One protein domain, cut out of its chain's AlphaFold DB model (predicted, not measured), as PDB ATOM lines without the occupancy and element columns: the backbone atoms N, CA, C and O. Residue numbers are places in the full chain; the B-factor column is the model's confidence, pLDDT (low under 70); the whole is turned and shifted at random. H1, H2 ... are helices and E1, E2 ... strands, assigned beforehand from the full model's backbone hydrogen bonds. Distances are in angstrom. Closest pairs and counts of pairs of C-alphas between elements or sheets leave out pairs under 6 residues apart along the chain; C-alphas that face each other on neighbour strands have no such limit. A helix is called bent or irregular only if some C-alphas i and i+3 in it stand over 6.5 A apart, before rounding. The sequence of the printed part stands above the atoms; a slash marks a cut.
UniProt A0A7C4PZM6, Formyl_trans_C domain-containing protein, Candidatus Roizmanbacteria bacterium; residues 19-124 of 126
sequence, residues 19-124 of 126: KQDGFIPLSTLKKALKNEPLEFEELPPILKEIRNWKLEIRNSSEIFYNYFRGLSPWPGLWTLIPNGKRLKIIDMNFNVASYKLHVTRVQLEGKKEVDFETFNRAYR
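Overview. This is residues 19 to 124 of the 126 residues of the protein "Formyl_trans_C domain-containing protein" of Candidatus Roizmanbacteria bacterium (UniProt A0A7C4PZM6). A small antiparallel sheet with two long, bent inner strands, E2 and E3, and short edge strands E1 and E4 has H4 packed over E2 and E3, with H2 beside H4 between E1 and the beginning of E3. H5 packs on E3 farther along, while H3 is off the sheet on the long loop between H2 and H4, and residues 49 to 54 stick out. The printed part has 106 residues, with five named helices and four named strands in the order H1 H2 H3 H4 E1 E2 E3 E4 H5, a mixed class. The whole is compact, with a radius of gyration of the C-alphas of 13.5 A and spans of 40 by 30 by 23 A.

Arrangement. The sheet runs E1, residues 78 to 80, E2, residues 86 to 95, E3, residues 100 to 108, and E4, residues 113 to 115, a meander, each strand the antiparallel neighbour of the one before. It is only just strongly twisted, with C-alphas up to 4.3 A off its best plane; E2 bends by 57 degrees at residue 90 and E3 by 56 degrees at residue 105. N 79 and O 87 of the hairpin E1 and E2 are 2.9 A apart, within hydrogen-bond range, as are N 93 and O 102 of the hairpin E2 and E3 at 2.8 A and N 106 and O 114 of the hairpin E3 and E4 at 2.9 A. H4, residues 60 to 71, is on the sheet at a height of 8.2 A, over E3 and only just over E2, with 3 C-alphas; its closest C-alphas to E3 are Ser 61 and Leu 101, 5.4 A. H2, residues 26 to 33, stands at the sheet's level, 3.1 A; Leu 26 and Thr 79 of E1 are their closest C-alphas, 5.8 A. H4 touches H2 with residues 60 to 64 alone, closest at the C-alphas of Ala 32 and Ser 61, 4.8 A, only just about perpendicular at 71 degrees. H5, residues 116 to 123, is on the sheet, the C-alphas of Phe 116 and Arg 105 of E3 being closest at 5.1 A; it is apart from H2 and H4. H1, residues 19 to 22, only grazes the sheet. H3, residues 45 to 52, is not on it, and is close to H1 but not clearly touching: Asp 21 and Ile 46 are their closest C-alphas, 6.8 A. Every O i to N i+4 pair is within range in H2, H4 and H5; H3 has 1 of 4, beside 3 of 5 O i to N i+3 pairs, and H1 is too short for an i+4 pair.

Along the chain. E2 is 26.2 A long and E3 23.2 A, from first to last C-alpha; H4 is 16.5 A, H3 13.4 A, H2 10.6 A and H5 10.4 A. H1 begins at C-alpha 19 (122.005, 139.513, 129.435), E2 ends at C-alpha 95 (115.504, 113.966, 136.364), and H5 ends at C-alpha 123 (134.245, 120.564, 120.154). H3 is irregular, with C-alphas 49 and 52 7.6 A apart.

Size, cuts and confidence. The two C-alphas farthest apart are those of Asn 52 and Ala 122, 42.4 A. The printed part has no cut; the link from H2 to H3, 11 residues, is long. Mean pLDDT of the printed part is 89.2, and residues 51 to 58 are under 70.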
ATOM      1  N   LYS A  19     121.349 140.629 130.140       91.12
ATOM      2  CA  LYS A  19     122.005 139.513 129.435       91.12
ATOM      3  C   LYS A  19     123.066 138.818 130.301       91.12
ATOM      4  O   LYS A  19     123.201 137.598 130.239       91.12
ATOM      5  N   GLN A  20     123.794 139.593 131.109       92.62
ATOM      6  CA  GLN A  20     124.821 139.091 132.023       92.62
ATOM      7  C   GLN A  20     124.242 138.228 133.150       92.62
ATOM      8  O   GLN A  20     124.921 137.319 133.612       92.62
ATOM      9  N   ASP A  21     122.980 138.444 133.530       92.38
ATOM     10  CA  ASP A  21     122.296 137.620 134.528       92.38
ATOM     11  C   ASP A  21     121.991 136.213 134.008       92.38
ATOM     12  O   ASP A  21     121.434 135.435 134.760       92.38
ATOM     13  N   GLY A  22     122.306 135.872 132.753       93.44
ATOM     14  CA  GLY A  22     122.261 134.501 132.231       93.44
ATOM     15  C   GLY A  22     123.634 133.850 132.045       93.44
ATOM     16  O   GLY A  22     123.712 132.727 131.547       93.44
ATOM     17  N   PHE A  23     124.717 134.557 132.382       94.94
ATOM     18  CA  PHE A  23     126.070 134.027 132.254       94.94
ATOM     19  C   PHE A  23     126.379 133.032 133.368       94.94
ATOM     20  O   PHE A  23     126.191 133.327 134.547       94.94
ATOM     21  N   ILE A  24     126.943 131.891 132.985       93.56
ATOM     22  CA  ILE A  24     127.469 130.893 133.910       93.56
ATOM     23  C   ILE A  24     128.899 130.530 133.490       93.56
ATOM     24  O   ILE A  24     129.117 130.191 132.319       93.56
ATOM     25  N   PRO A  25     129.876 130.528 134.416       94.81
ATOM     26  CA  PRO A  25     131.203 129.991 134.143       94.81
ATOM     27  C   PRO A  25     131.151 128.527 133.687       94.81
ATOM     28  O   PRO A  25     130.383 127.715 134.207       94.81
ATOM     29  N   LEU A  26     132.002 128.167 132.724       94.31
ATOM     30  CA  LEU A  26     132.026 126.815 132.161       94.31
ATOM     31  C   LEU A  26     132.321 125.745 133.225       94.31
ATOM     32  O   LEU A  26     131.738 124.665 133.187       94.31
ATOM     33  N   SER A  27     133.200 126.050 134.182       93.69
ATOM     34  CA  SER A  27     133.514 125.179 135.320       93.69
ATOM     35  C   SER A  27     132.271 124.871 136.153       93.69
ATOM     36  O   SER A  27     131.965 123.707 136.393       93.69
ATOM     37  N   THR A  28     131.515 125.901 136.527       92.94
ATOM     38  CA  THR A  28     130.294 125.769 137.322       92.94
ATOM     39  C   THR A  28     129.221 124.986 136.569       92.94
ATOM     40  O   THR A  28     128.568 124.122 137.148       92.94
ATOM     41  N   LEU A  29     129.081 125.209 135.256       92.88
ATOM     42  CA  LEU A  29     128.161 124.423 134.434       92.88
ATOM     43  C   LEU A  29     128.556 122.938 134.402       92.88
ATOM     44  O   LEU A  29     127.691 122.079 134.540       92.88
ATOM     45  N   LYS A  30     129.852 122.615 134.278       93.56
ATOM     46  CA  LYS A  30     130.337 121.224 134.341       93.56
ATOM     47  C   LYS A  30     130.022 120.563 135.683       93.56
ATOM     48  O   LYS A  30     129.552 119.427 135.685       93.56
ATOM     49  N   LYS A  31     130.231 121.276 136.795       92.69
ATOM     50  CA  LYS A  31     129.863 120.805 138.139       92.69
ATOM     51  C   LYS A  31     128.367 120.509 138.230       92.69
ATOM     52  O   LYS A  31     127.978 119.420 138.641       92.69
ATOM     53  N   ALA A  32     127.530 121.433 137.755       91.44
ATOM     54  CA  ALA A  32     126.077 121.277 137.773       91.44
ATOM     55  C   ALA A  32     125.583 120.097 136.920       91.44
ATOM     56  O   ALA A  32     124.628 119.430 137.310       91.44
ATOM     57  N   LEU A  33     126.232 119.794 135.787       92.19
ATOM     58  CA  LEU A  33     125.913 118.615 134.966       92.19
ATOM     59  C   LEU A  33     126.268 117.290 135.655       92.19
ATOM     60  O   LEU A  33     125.636 116.269 135.388       92.19
ATOM     61  N   LYS A  34     127.267 117.304 136.542       92.38
ATOM     62  CA  LYS A  34     127.690 116.150 137.347       92.38
ATOM     63  C   LYS A  34     127.013 116.085 138.722       92.38
ATOM     64  O   LYS A  34     127.283 115.155 139.473       92.38
ATOM     65  N   ASN A  35     126.147 117.052 139.038       90.31
ATOM     66  CA  ASN A  35     125.558 117.266 140.361       90.31
ATOM     67  C   ASN A  35     126.607 117.378 141.490       90.31
ATOM     68  O   ASN A  35     126.390 116.925 142.610       90.31
ATOM     69  N   GLU A  36     127.767 117.971 141.196       90.12
ATOM     70  CA  GLU A  36     128.797 118.253 142.205       90.12
ATOM     71  C   GLU A  36     128.354 119.424 143.108       90.12
ATOM     72  O   GLU A  36     127.632 120.311 142.633       90.12
ATOM     73  N   PRO A  37     128.759 119.462 144.391       86.94
ATOM     74  CA  PRO A  37     128.432 120.571 145.285       86.94
ATOM     75  C   PRO A  37     129.010 121.897 144.765       86.94
ATOM     76  O   PRO A  37     130.064 121.930 144.124       86.94
ATOM     77  N   LEU A  38     128.293 122.990 145.030       85.06
ATOM     78  CA  LEU A  38     128.659 124.339 144.603       85.06
ATOM     79  C   LEU A  38     128.901 125.232 145.808       85.06
ATOM     80  O   LEU A  38     128.094 125.252 146.739       85.06
ATOM     81  N   GLU A  39     129.960 126.029 145.726       84.88
ATOM     82  CA  GLU A  39     130.223 127.074 146.706       84.88
ATOM     83  C   GLU A  39     129.330 128.292 146.449       84.88
ATOM     84  O   GLU A  39     128.888 128.559 145.324       84.88
ATOM     85  N   PHE A  40     129.072 129.075 147.496       81.81
ATOM     86  CA  PHE A  40     128.211 130.254 147.398       81.81
ATOM     87  C   PHE A  40     128.757 131.291 146.399       81.81
ATOM     88  O   PHE A  40     128.001 131.991 145.720       81.81
ATOM     89  N   GLU A  41     130.076 131.372 146.269       85.19
ATOM     90  CA  GLU A  41     130.793 132.264 145.369       85.19
ATOM     91  C   GLU A  41     130.522 131.929 143.898       85.19
ATOM     92  O   GLU A  41     130.457 132.847 143.076       85.19
ATOM     93  N   GLU A  42     130.288 130.652 143.588       86.31
ATOM     94  CA  GLU A  42     130.039 130.145 142.236       86.31
ATOM     95  C   GLU A  42     128.594 130.371 141.767       86.31
ATOM     96  O   GLU A  42     128.300 130.231 140.576       86.31
ATOM     97  N   LEU A  43     127.683 130.735 142.677       84.75
ATOM     98  CA  LEU A  43     126.299 131.016 142.318       84.75
ATOM     99  C   LEU A  43     126.184 132.315 141.498       84.75
ATOM    100  O   LEU A  43     126.897 133.288 141.752       84.75
ATOM    101  N   PRO A  44     125.243 132.392 140.547       84.38
ATOM    102  CA  PRO A  44     124.903 133.639 139.879       84.38
ATOM    103  C   PRO A  44     124.480 134.745 140.865       84.38
ATOM    104  O   PRO A  44     123.760 134.451 141.822       84.38
ATOM    105  N   PRO A  45     124.835 136.026 140.628       83.88
ATOM    106  CA  PRO A  45     124.506 137.137 141.530       83.88
ATOM    107  C   PRO A  45     123.020 137.235 141.887       83.88
ATOM    108  O   PRO A  45     122.675 137.433 143.047       83.88
ATOM    109  N   ILE A  46     122.138 136.999 140.913       83.69
ATOM    110  CA  ILE A  46     120.687 137.014 141.129       83.69
ATOM    111  C   ILE A  46     120.228 135.950 142.137       83.69
ATOM    112  O   ILE A  46     119.310 136.201 142.907       83.69
ATOM    113  N   LEU A  47     120.898 134.793 142.203       82.00
ATOM    114  CA  LEU A  47     120.600 133.769 143.210       82.00
ATOM    115  C   LEU A  47     121.162 134.137 144.589       82.00
ATOM    116  O   LEU A  47     120.582 133.761 145.605       82.00
ATOM    117  N   LYS A  48     122.256 134.910 144.641       80.69
ATOM    118  CA  LYS A  48     122.826 135.428 145.897       80.69
ATOM    119  C   LYS A  48     121.943 136.494 146.545       80.69
ATOM    120  O   LYS A  48     121.923 136.596 147.765       80.69
ATOM    121  N   GLU A  49     121.207 137.266 145.750       76.25
ATOM    122  CA  GLU A  49     120.266 138.284 146.242       76.25
ATOM    123  C   GLU A  49     119.019 137.655 146.895       76.25
ATOM    124  O   GLU A  49     118.474 138.196 147.853       76.25
ATOM    125  N   ILE A  50     118.610 136.462 146.447       70.44
ATOM    126  CA  ILE A  50     117.432 135.732 146.958       70.44
ATOM    127  C   ILE A  50     117.699 135.092 148.341       70.44
ATOM    128  O   ILE A  50     116.782 134.605 149.001       70.44
ATOM    129  N   ARG A  51     118.946 135.139 148.834       54.94
ATOM    130  CA  ARG A  51     119.464 134.407 150.010       54.94
ATOM    131  C   ARG A  51     118.786 134.722 151.354       54.94
ATOM    132  O   ARG A  51     119.106 134.078 152.347       54.94
ATOM    133  N   ASN A  52     117.836 135.659 151.407       54.31
ATOM    134  CA  ASN A  52     116.979 135.817 152.586       54.31
ATOM    135  C   ASN A  52     115.916 134.704 152.709       54.31
ATOM    136  O   ASN A  52     115.279 134.554 153.750       54.31
ATOM    137  N   TRP A  53     115.751 133.877 151.674       51.12
ATOM    138  CA  TRP A  53     115.075 132.588 151.758       51.12
ATOM    139  C   TRP A  53     116.134 131.498 151.855       51.12
ATOM    140  O   TRP A  53     117.060 131.471 151.049       51.12
ATOM    141  N   LYS A  54     116.019 130.626 152.866       53.53
ATOM    142  CA  LYS A  54     116.857 129.439 153.091       53.53
ATOM    143  C   LYS A  54     116.932 128.580 151.822       53.53
ATOM    144  O   LYS A  54     116.187 127.615 151.673       53.53
ATOM    145  N   LEU A  55     117.825 128.925 150.903       60.16
ATOM    146  CA  LEU A  55     118.203 128.061 149.806       60.16
ATOM    147  C   LEU A  55     119.086 126.994 150.443       60.16
ATOM    148  O   LEU A  55     120.293 127.173 150.589       60.16
ATOM    149  N   GLU A  56     118.475 125.917 150.928       61.56
ATOM    150  CA  GLU A  56     119.248 124.725 151.231       61.56
ATOM    151  C   GLU A  56     119.820 124.251 149.897       61.56
ATOM    152  O   GLU A  56     119.093 123.736 149.046       61.56
ATOM    153  N   ILE A  57     121.110 124.517 149.671       62.69
ATOM    154  CA  ILE A  57     121.855 124.077 148.492       62.69
ATOM    155  C   ILE A  57     121.983 122.554 148.602       62.69
ATOM    156  O   ILE A  57     123.009 122.032 149.018       62.69
ATOM    157  N   ARG A  58     120.892 121.834 148.329       68.44
ATOM    158  CA  ARG A  58     120.858 120.372 148.412       68.44
ATOM    159  C   ARG A  58     121.404 119.756 147.130       68.44
ATOM    160  O   ARG A  58     122.178 118.813 147.203       68.44
ATOM    161  N   ASN A  59     121.036 120.312 145.970       83.00
ATOM    162  CA  ASN A  59     121.387 119.759 144.662       83.00
ATOM    163  C   ASN A  59     121.733 120.865 143.663       83.00
ATOM    164  O   ASN A  59     120.898 121.712 143.337       83.00
ATOM    165  N   SER A  60     122.956 120.843 143.135       86.44
ATOM    166  CA  SER A  60     123.409 121.836 142.158       86.44
ATOM    167  C   SER A  60     122.655 121.717 140.837       86.44
ATOM    168  O   SER A  60     122.268 122.737 140.264       86.44
ATOM    169  N   SER A  61     122.359 120.493 140.390       91.19
ATOM    170  CA  SER A  61     121.567 120.251 139.180       91.19
ATOM    171  C   SER A  61     120.169 120.872 139.259       91.19
ATOM    172  O   SER A  61     119.713 121.473 138.289       91.19
ATOM    173  N   GLU A  62     119.504 120.775 140.411       90.19
ATOM    174  CA  GLU A  62     118.159 121.326 140.615       90.19
ATOM    175  C   GLU A  62     118.172 122.859 140.623       90.19
ATOM    176  O   GLU A  62     117.361 123.492 139.948       90.19
ATOM    177  N   ILE A  63     119.135 123.466 141.326       89.19
ATOM    178  CA  ILE A  63     119.325 124.923 141.332       89.19
ATOM    179  C   ILE A  63     119.520 125.433 139.904       89.19
ATOM    180  O   ILE A  63     118.890 126.409 139.498       89.19
ATOM    181  N   PHE A  64     120.360 124.754 139.126       91.38
ATOM    182  CA  PHE A  64     120.657 125.138 137.752       91.38
ATOM    183  C   PHE A  64     119.474 124.938 136.818       91.38
ATOM    184  O   PHE A  64     119.231 125.789 135.964       91.38
ATOM    185  N   TYR A  65     118.710 123.864 136.999       93.88
ATOM    186  CA  TYR A  65     117.477 123.657 136.254       93.88
ATOM    187  C   TYR A  65     116.446 124.750 136.554       93.88
ATOM    188  O   TYR A  65     115.872 125.328 135.633       93.88
ATOM    189  N   ASN A  66     116.260 125.092 137.833       91.62
ATOM    190  CA  ASN A  66     115.361 126.163 138.266       91.62
ATOM    191  C   ASN A  66     115.796 127.528 137.726       91.62
ATOM    192  O   ASN A  66     114.975 128.325 137.269       91.62
ATOM    193  N   TYR A  67     117.100 127.768 137.710       91.81
ATOM    194  CA  TYR A  67     117.682 128.961 137.129       91.81
ATOM    195  C   TYR A  67     117.497 129.016 135.604       91.81
ATOM    196  O   TYR A  67     117.116 130.055 135.068       91.81
ATOM    197  N   PHE A  68     117.664 127.887 134.907       94.56
ATOM    198  CA  PHE A  68     117.407 127.763 133.470       94.56
ATOM    199  C   PHE A  68     115.968 128.135 133.109       94.56
ATOM    200  O   PHE A  68     115.758 129.024 132.283       94.56
ATOM    201  N   ARG A  69     114.975 127.509 133.753       93.38
ATOM    202  CA  ARG A  69     113.553 127.795 133.488       93.38
ATOM    203  C   ARG A  69     113.150 129.220 133.865       93.38
ATOM    204  O   ARG A  69     112.287 129.782 133.208       93.38
ATOM    205  N   GLY A  70     113.775 129.807 134.890       91.81
ATOM    206  CA  GLY A  70     113.497 131.181 135.316       91.81
ATOM    207  C   GLY A  70     114.020 132.244 134.346       91.81
ATOM    208  O   GLY A  70     113.475 133.341 134.291       91.81
ATOM    209  N   LEU A  71     115.056 131.919 133.569       92.50
ATOM    210  CA  LEU A  71     115.651 132.818 132.576       92.50
ATOM    211  C   LEU A  71     115.294 132.445 131.134       92.50
ATOM    212  O   LEU A  71     115.780 133.085 130.203       92.50
ATOM    213  N   SER A  72     114.485 131.411 130.919       90.88
ATOM    214  CA  SER A  72     113.998 131.036 129.594       90.88
ATOM    215  C   SER A  72     112.688 131.777 129.291       90.88
ATOM    216  O   SER A  72     111.809 131.807 130.150       90.88
ATOM    217  N   PRO A  73     112.515 132.388 128.100       87.12
ATOM    218  CA  PRO A  73     113.426 132.384 126.948       87.12
ATOM    219  C   PRO A  73     114.509 133.480 126.992       87.12
ATOM    220  O   PRO A  73     115.492 133.416 126.239       87.12
ATOM    221  N   TRP A  74     114.324 134.492 127.846       89.44
ATOM    222  CA  TRP A  74     115.215 135.639 127.994       89.44
ATOM    223  C   TRP A  74     115.515 135.929 129.473       89.44
ATOM    224  O   TRP A  74     114.582 135.934 130.275       89.44
ATOM    225  N   PRO A  75     116.783 136.210 129.847       92.25
ATOM    226  CA  PRO A  75     117.988 136.352 129.007       92.25
ATOM    227  C   PRO A  75     118.560 135.037 128.438       92.25
ATOM    228  O   PRO A  75     119.409 135.068 127.536       92.25
ATOM    229  N   GLY A  76     118.075 133.896 128.923       94.12
ATOM    230  CA  GLY A  76     118.560 132.554 128.621       94.12
ATOM    231  C   GLY A  76     119.916 132.263 129.262       94.12
ATOM    232  O   GLY A  76     120.702 133.174 129.523       94.12
ATOM    233  N   LEU A  77     120.219 130.983 129.478       95.75
ATOM    234  CA  LEU A  77     121.521 130.577 129.999       95.75
ATOM    235  C   LEU A  77     122.573 130.504 128.908       95.75
ATOM    236  O   LEU A  77     122.321 130.045 127.792       95.75
ATOM    237  N   TRP A  78     123.781 130.937 129.240       96.19
ATOM    238  CA  TRP A  78     124.911 130.854 128.337       96.19
ATOM    239  C   TRP A  78     126.242 130.819 129.076       96.19
ATOM    240  O   TRP A  78     126.380 131.321 130.187       96.19
ATOM    241  N   THR A  79     127.245 130.250 128.419       96.38
ATOM    242  CA  THR A  79     128.616 130.170 128.922       96.38
ATOM    243  C   THR A  79     129.614 130.591 127.846       96.38
ATOM    244  O   THR A  79     129.249 130.760 126.677       96.38
ATOM    245  N   LEU A  80     130.870 130.777 128.244       96.25
ATOM    246  CA  LEU A  80     131.996 130.999 127.341       96.25
ATOM    247  C   LEU A  80     132.797 129.708 127.232       96.25
ATOM    248  O   LEU A  80     133.204 129.128 128.238       96.25
ATOM    249  N   ILE A  81     133.016 129.258 126.001       95.00
ATOM    250  CA  ILE A  81     133.847 128.086 125.724       95.00
ATOM    251  C   ILE A  81     135.306 128.509 125.460       95.00
ATOM    252  O   ILE A  81     135.552 129.684 125.186       95.00
ATOM    253  N   PRO A  82     136.294 127.589 125.513       92.06
ATOM    254  CA  PRO A  82     137.718 127.945 125.430       92.06
ATOM    255  C   PRO A  82     138.138 128.708 124.164       92.06
ATOM    256  O   PRO A  82     139.150 129.395 124.169       92.06
ATOM    257  N   ASN A  83     137.357 128.625 123.084       88.50
ATOM    258  CA  ASN A  83     137.605 129.383 121.852       88.50
ATOM    259  C   ASN A  83     137.093 130.841 121.902       88.50
ATOM    260  O   ASN A  83     137.065 131.507 120.869       88.50
ATOM    261  N   GLY A  84     136.628 131.311 123.064       92.12
ATOM    262  CA  GLY A  84     136.110 132.664 123.281       92.12
ATOM    263  C   GLY A  84     134.673 132.893 122.806       92.12
ATOM    264  O   GLY A  84     134.137 133.977 123.017       92.12
ATOM    265  N   LYS A  85     134.023 131.899 122.189       94.94
ATOM    266  CA  LYS A  85     132.644 132.030 121.701       94.94
ATOM    267  C   LYS A  85     131.625 131.766 122.797       94.94
ATOM    268  O   LYS A  85     131.849 130.978 123.721       94.94
ATOM    269  N   ARG A  86     130.450 132.372 122.642       95.56
ATOM    270  CA  ARG A  86     129.298 132.110 123.502       95.56
ATOM    271  C   ARG A  86     128.576 130.826 123.094       95.56
ATOM    272  O   ARG A  86     128.213 130.647 121.933       95.56
ATOM    273  N   LEU A  87     128.294 129.973 124.073       96.88
ATOM    274  CA  LEU A  87     127.413 128.817 123.932       96.88
ATOM    275  C   LEU A  87     126.130 129.076 124.723       96.88
ATOM    276  O   LEU A  87     126.171 129.168 125.949       96.88
ATOM    277  N   LYS A  88     124.998 129.222 124.031       96.50
ATOM    278  CA  LYS A  88     123.676 129.343 124.656       96.50
ATOM    279  C   LYS A  88     123.099 127.951 124.902       96.50
ATOM    280  O   LYS A  88     123.154 127.095 124.021       96.50
ATOM    281  N   ILE A  89     122.526 127.751 126.081       96.69
ATOM    282  CA  ILE A  89     121.745 126.562 126.411       96.69
ATOM    283  C   ILE A  89     120.310 126.828 125.967       96.69
ATOM    284  O   ILE A  89     119.698 127.802 126.408       96.69
ATOM    285  N   ILE A  90     119.818 126.013 125.039       96.56
ATOM    286  CA  ILE A  90     118.491 126.189 124.440       96.56
ATOM    287  C   ILE A  90     117.468 125.341 125.169       96.56
ATOM    288  O   ILE A  90     116.388 125.833 125.480       96.56
ATOM    289  N   ASP A  91     117.827 124.094 125.458       96.00
ATOM    290  CA  ASP A  91     116.921 123.141 126.074       96.00
ATOM    291  C   ASP A  91     117.663 122.211 127.040       96.00
ATOM    292  O   ASP A  91     118.847 121.892 126.863       96.00
ATOM    293  N   MET A  92     116.970 121.847 128.112       94.75
ATOM    294  CA  MET A  92     117.518 121.139 129.258       94.75
ATOM    295  C   MET A  92     116.404 120.398 129.995       94.75
ATOM    296  O   MET A  92     115.347 120.954 130.276       94.75
ATOM    297  N   ASN A  93     116.698 119.164 130.388       94.44
ATOM    298  CA  ASN A  93     115.841 118.305 131.188       94.44
ATOM    299  C   ASN A  93     116.495 118.002 132.536       94.44
ATOM    300  O   ASN A  93     117.719 117.915 132.648       94.44
ATOM    301  N   PHE A  94     115.669 117.800 133.556       94.62
ATOM    302  CA  PHE A  94     116.110 117.426 134.891       94.62
ATOM    303  C   PHE A  94     115.344 116.193 135.362       94.62
ATOM    304  O   PHE A  94     114.114 116.179 135.372       94.62
ATOM    305  N   ASN A  95     116.077 115.150 135.746       93.56
ATOM    306  CA  ASN A  95     115.504 113.966 136.364       93.56
ATOM    307  C   ASN A  95     115.510 114.143 137.886       93.56
ATOM    308  O   ASN A  95     116.571 114.105 138.508       93.56
ATOM    309  N   VAL A  96     114.319 114.304 138.465       88.31
ATOM    310  CA  VAL A  96     114.119 114.526 139.906       88.31
ATOM    311  C   VAL A  96     114.524 113.306 140.741       88.31
ATOM    312  O   VAL A  96     115.057 113.470 141.830       88.31
ATOM    313  N   ALA A  97     114.323 112.083 140.235       89.38
ATOM    314  CA  ALA A  97     114.637 110.860 140.976       89.38
ATOM    315  C   ALA A  97     116.150 110.618 141.095       89.38
ATOM    316  O   ALA A  97     116.616 110.111 142.111       89.38
ATOM    317  N   SER A  98     116.921 110.983 140.066       88.50
ATOM    318  CA  SER A  98     118.375 110.787 140.033       88.50
ATOM    319  C   SER A  98     119.183 112.073 140.232       88.50
ATOM    320  O   SER A  98     120.401 112.038 140.075       88.50
ATOM    321  N   TYR A  99     118.521 113.213 140.460       87.88
ATOM    322  CA  TYR A  99     119.120 114.554 140.496       87.88
ATOM    323  C   TYR A  99     120.074 114.836 139.326       87.88
ATOM    324  O   TYR A  99     121.126 115.446 139.493       87.88
ATOM    325  N   LYS A 100     119.715 114.372 138.123       91.56
ATOM    326  CA  LYS A 100     120.589 114.460 136.946       91.56
ATOM    327  C   LYS A 100     120.090 115.516 135.976       91.56
ATOM    328  O   LYS A 100     118.958 115.447 135.499       91.56
ATOM    329  N   LEU A 101     120.971 116.455 135.652       93.50
ATOM    330  CA  LEU A 101     120.751 117.461 134.624       93.50
ATOM    331  C   LEU A 101     121.206 116.938 133.258       93.50
ATOM    332  O   LEU A 101     122.298 116.388 133.126       93.50
ATOM    333  N   HIS A 102     120.386 117.127 132.230       94.06
ATOM    334  CA  HIS A 102     120.699 116.730 130.865       94.06
ATOM    335  C   HIS A 102     120.389 117.873 129.900       94.06
ATOM    336  O   HIS A 102     119.235 118.247 129.715       94.06
ATOM    337  N   VAL A 103     121.425 118.434 129.281       95.75
ATOM    338  CA  VAL A 103     121.273 119.439 128.223       95.75
ATOM    339  C   VAL A 103     120.999 118.716 126.916       95.75
ATOM    340  O   VAL A 103     121.805 117.889 126.497       95.75
ATOM    341  N   THR A 104     119.885 119.041 126.268       95.94
ATOM    342  CA  THR A 104     119.481 118.424 124.998       95.94
ATOM    343  C   THR A 104     119.978 119.243 123.817       95.94
ATOM    344  O   THR A 104     120.559 118.689 122.886       95.94
ATOM    345  N   ARG A 105     119.810 120.572 123.857       97.19
ATOM    346  CA  ARG A 105     120.105 121.456 122.721       97.19
ATOM    347  C   ARG A 105     120.900 122.682 123.131       97.19
ATOM    348  O   ARG A 105     120.638 123.324 124.152       97.19
ATOM    349  N   VAL A 106     121.850 123.044 122.280       97.12
ATOM    350  CA  VAL A 106     122.713 124.212 122.456       97.12
ATOM    351  C   VAL A 106     122.844 124.997 121.162       97.12
ATOM    352  O   VAL A 106     122.659 124.475 120.066       97.12
ATOM    353  N   GLN A 107     123.202 126.268 121.283       96.75
ATOM    354  CA  GLN A 107     123.490 127.129 120.147       96.75
ATOM    355  C   GLN A 107     124.839 127.808 120.349       96.75
ATOM    356  O   GLN A 107     125.017 128.613 121.266       96.75
ATOM    357  N   LEU A 108     125.785 127.502 119.465       96.50
ATOM    358  CA  LEU A 108     127.036 128.244 119.386       96.50
ATOM    359  C   LEU A 108     126.800 129.582 118.676       96.50
ATOM    360  O   LEU A 108     126.036 129.669 117.716       96.50
ATOM    361  N   GLU A 109     127.484 130.624 119.130       94.44
ATOM    362  CA  GLU A 109     127.444 131.949 118.522       94.44
ATOM    363  C   GLU A 109     127.676 131.922 117.000       94.44
ATOM    364  O   GLU A 109     128.644 131.339 116.500       94.44
ATOM    365  N   GLY A 110     126.754 132.545 116.260       93.00
ATOM    366  CA  GLY A 110     126.776 132.597 114.795       93.00
ATOM    367  C   GLY A 110     126.403 131.283 114.094       93.00
ATOM    368  O   GLY A 110     126.557 131.181 112.877       93.00
ATOM    369  N   LYS A 111     125.935 130.263 114.825       94.94
ATOM    370  CA  LYS A 111     125.481 128.978 114.273       94.94
ATOM    371  C   LYS A 111     124.017 128.706 114.627       94.94
ATOM    372  O   LYS A 111     123.427 129.353 115.496       94.94
ATOM    373  N   LYS A 112     123.424 127.749 113.912       95.81
ATOM    374  CA  LYS A 112     122.107 127.202 114.255       95.81
ATOM    375  C   LYS A 112     122.213 126.336 115.512       95.81
ATOM    376  O   LYS A 112     123.297 125.879 115.872       95.81
ATOM    377  N   GLU A 113     121.081 126.156 116.174       96.19
ATOM    378  CA  GLU A 113     120.932 125.209 117.274       96.19
ATOM    379  C   GLU A 113     121.246 123.777 116.822       96.19
ATOM    380  O   GLU A 113     120.906 123.374 115.709       96.19
ATOM    381  N   VAL A 114     121.914 123.026 117.689       97.12
ATOM    382  CA  VAL A 114     122.326 121.636 117.470       97.12
ATOM    383  C   VAL A 114     122.142 120.835 118.754       97.12
ATOM    384  O   VAL A 114     122.110 121.401 119.852       97.12
ATOM    385  N   ASP A 115     122.053 119.516 118.623       97.06
ATOM    386  CA  ASP A 115     122.022 118.621 119.777       97.06
ATOM    387  C   ASP A 115     123.337 118.687 120.554       97.06
ATOM    388  O   ASP A 115     124.430 118.822 119.984       97.06
ATOM    389  N   PHE A 116     123.236 118.579 121.875       95.88
ATOM    390  CA  PHE A 116     124.378 118.696 122.774       95.88
ATOM    391  C   PHE A 116     125.434 117.612 122.525       95.88
ATOM    392  O   PHE A 116     126.634 117.883 122.575       95.88
ATOM    393  N   GLU A 117     125.006 116.399 122.177       94.88
ATOM    394  CA  GLU A 117     125.907 115.300 121.820       94.88
ATOM    395  C   GLU A 117     126.702 115.608 120.547       94.88
ATOM    396  O   GLU A 117     127.928 115.473 120.525       94.88
ATOM    397  N   THR A 118     126.029 116.098 119.502       95.25
ATOM    398  CA  THR A 118     126.664 116.521 118.244       95.25
ATOM    399  C   THR A 118     127.674 117.640 118.487       95.25
ATOM    400  O   THR A 118     128.795 117.592 117.973       95.25
ATOM    401  N   PHE A 119     127.319 118.616 119.328       95.56
ATOM    402  CA  PHE A 119     128.237 119.670 119.750       95.56
ATOM    403  C   PHE A 119     129.483 119.099 120.451       95.56
ATOM    404  O   PHE A 119     130.609 119.442 120.083       95.56
ATOM    405  N   ASN A 120     129.311 118.191 121.415       93.75
ATOM    406  CA  ASN A 120     130.432 117.610 122.158       93.75
ATOM    407  C   ASN A 120     131.331 116.719 121.298       93.75
ATOM    408  O   ASN A 120     132.547 116.742 121.481       93.75
ATOM    409  N   ARG A 121     130.786 116.006 120.305       94.31
ATOM    410  CA  ARG A 121     131.605 115.248 119.344       94.31
ATOM    411  C   ARG A 121     132.546 116.153 118.545       94.31
ATOM    412  O   ARG A 121     133.686 115.762 118.297       94.31
ATOM    413  N   ALA A 122     132.085 117.347 118.169       92.56
ATOM    414  CA  ALA A 122     132.858 118.292 117.366       92.56
ATOM    415  C   ALA A 122     133.857 119.119 118.193       92.56
ATOM    416  O   ALA A 122     134.989 119.315 117.759       92.56
ATOM    417  N   TYR A 123     133.454 119.603 119.373       91.56
ATOM    418  CA  TYR A 123     134.245 120.564 120.154       91.56
ATOM    419  C   TYR A 123     134.902 119.984 121.414       91.56
ATOM    420  O   TYR A 123     135.813 120.615 121.942       91.56
ATOM    421  N   ARG A 124     134.459 118.812 121.899       92.06
ATOM    422  CA  ARG A 124     135.004 118.098 123.077       92.06
ATOM    423  C   ARG A 124     135.182 118.992 124.314       92.06
ATOM    424  O   ARG A 124     136.213 118.962 124.980       92.06
TER     425      ARG A 124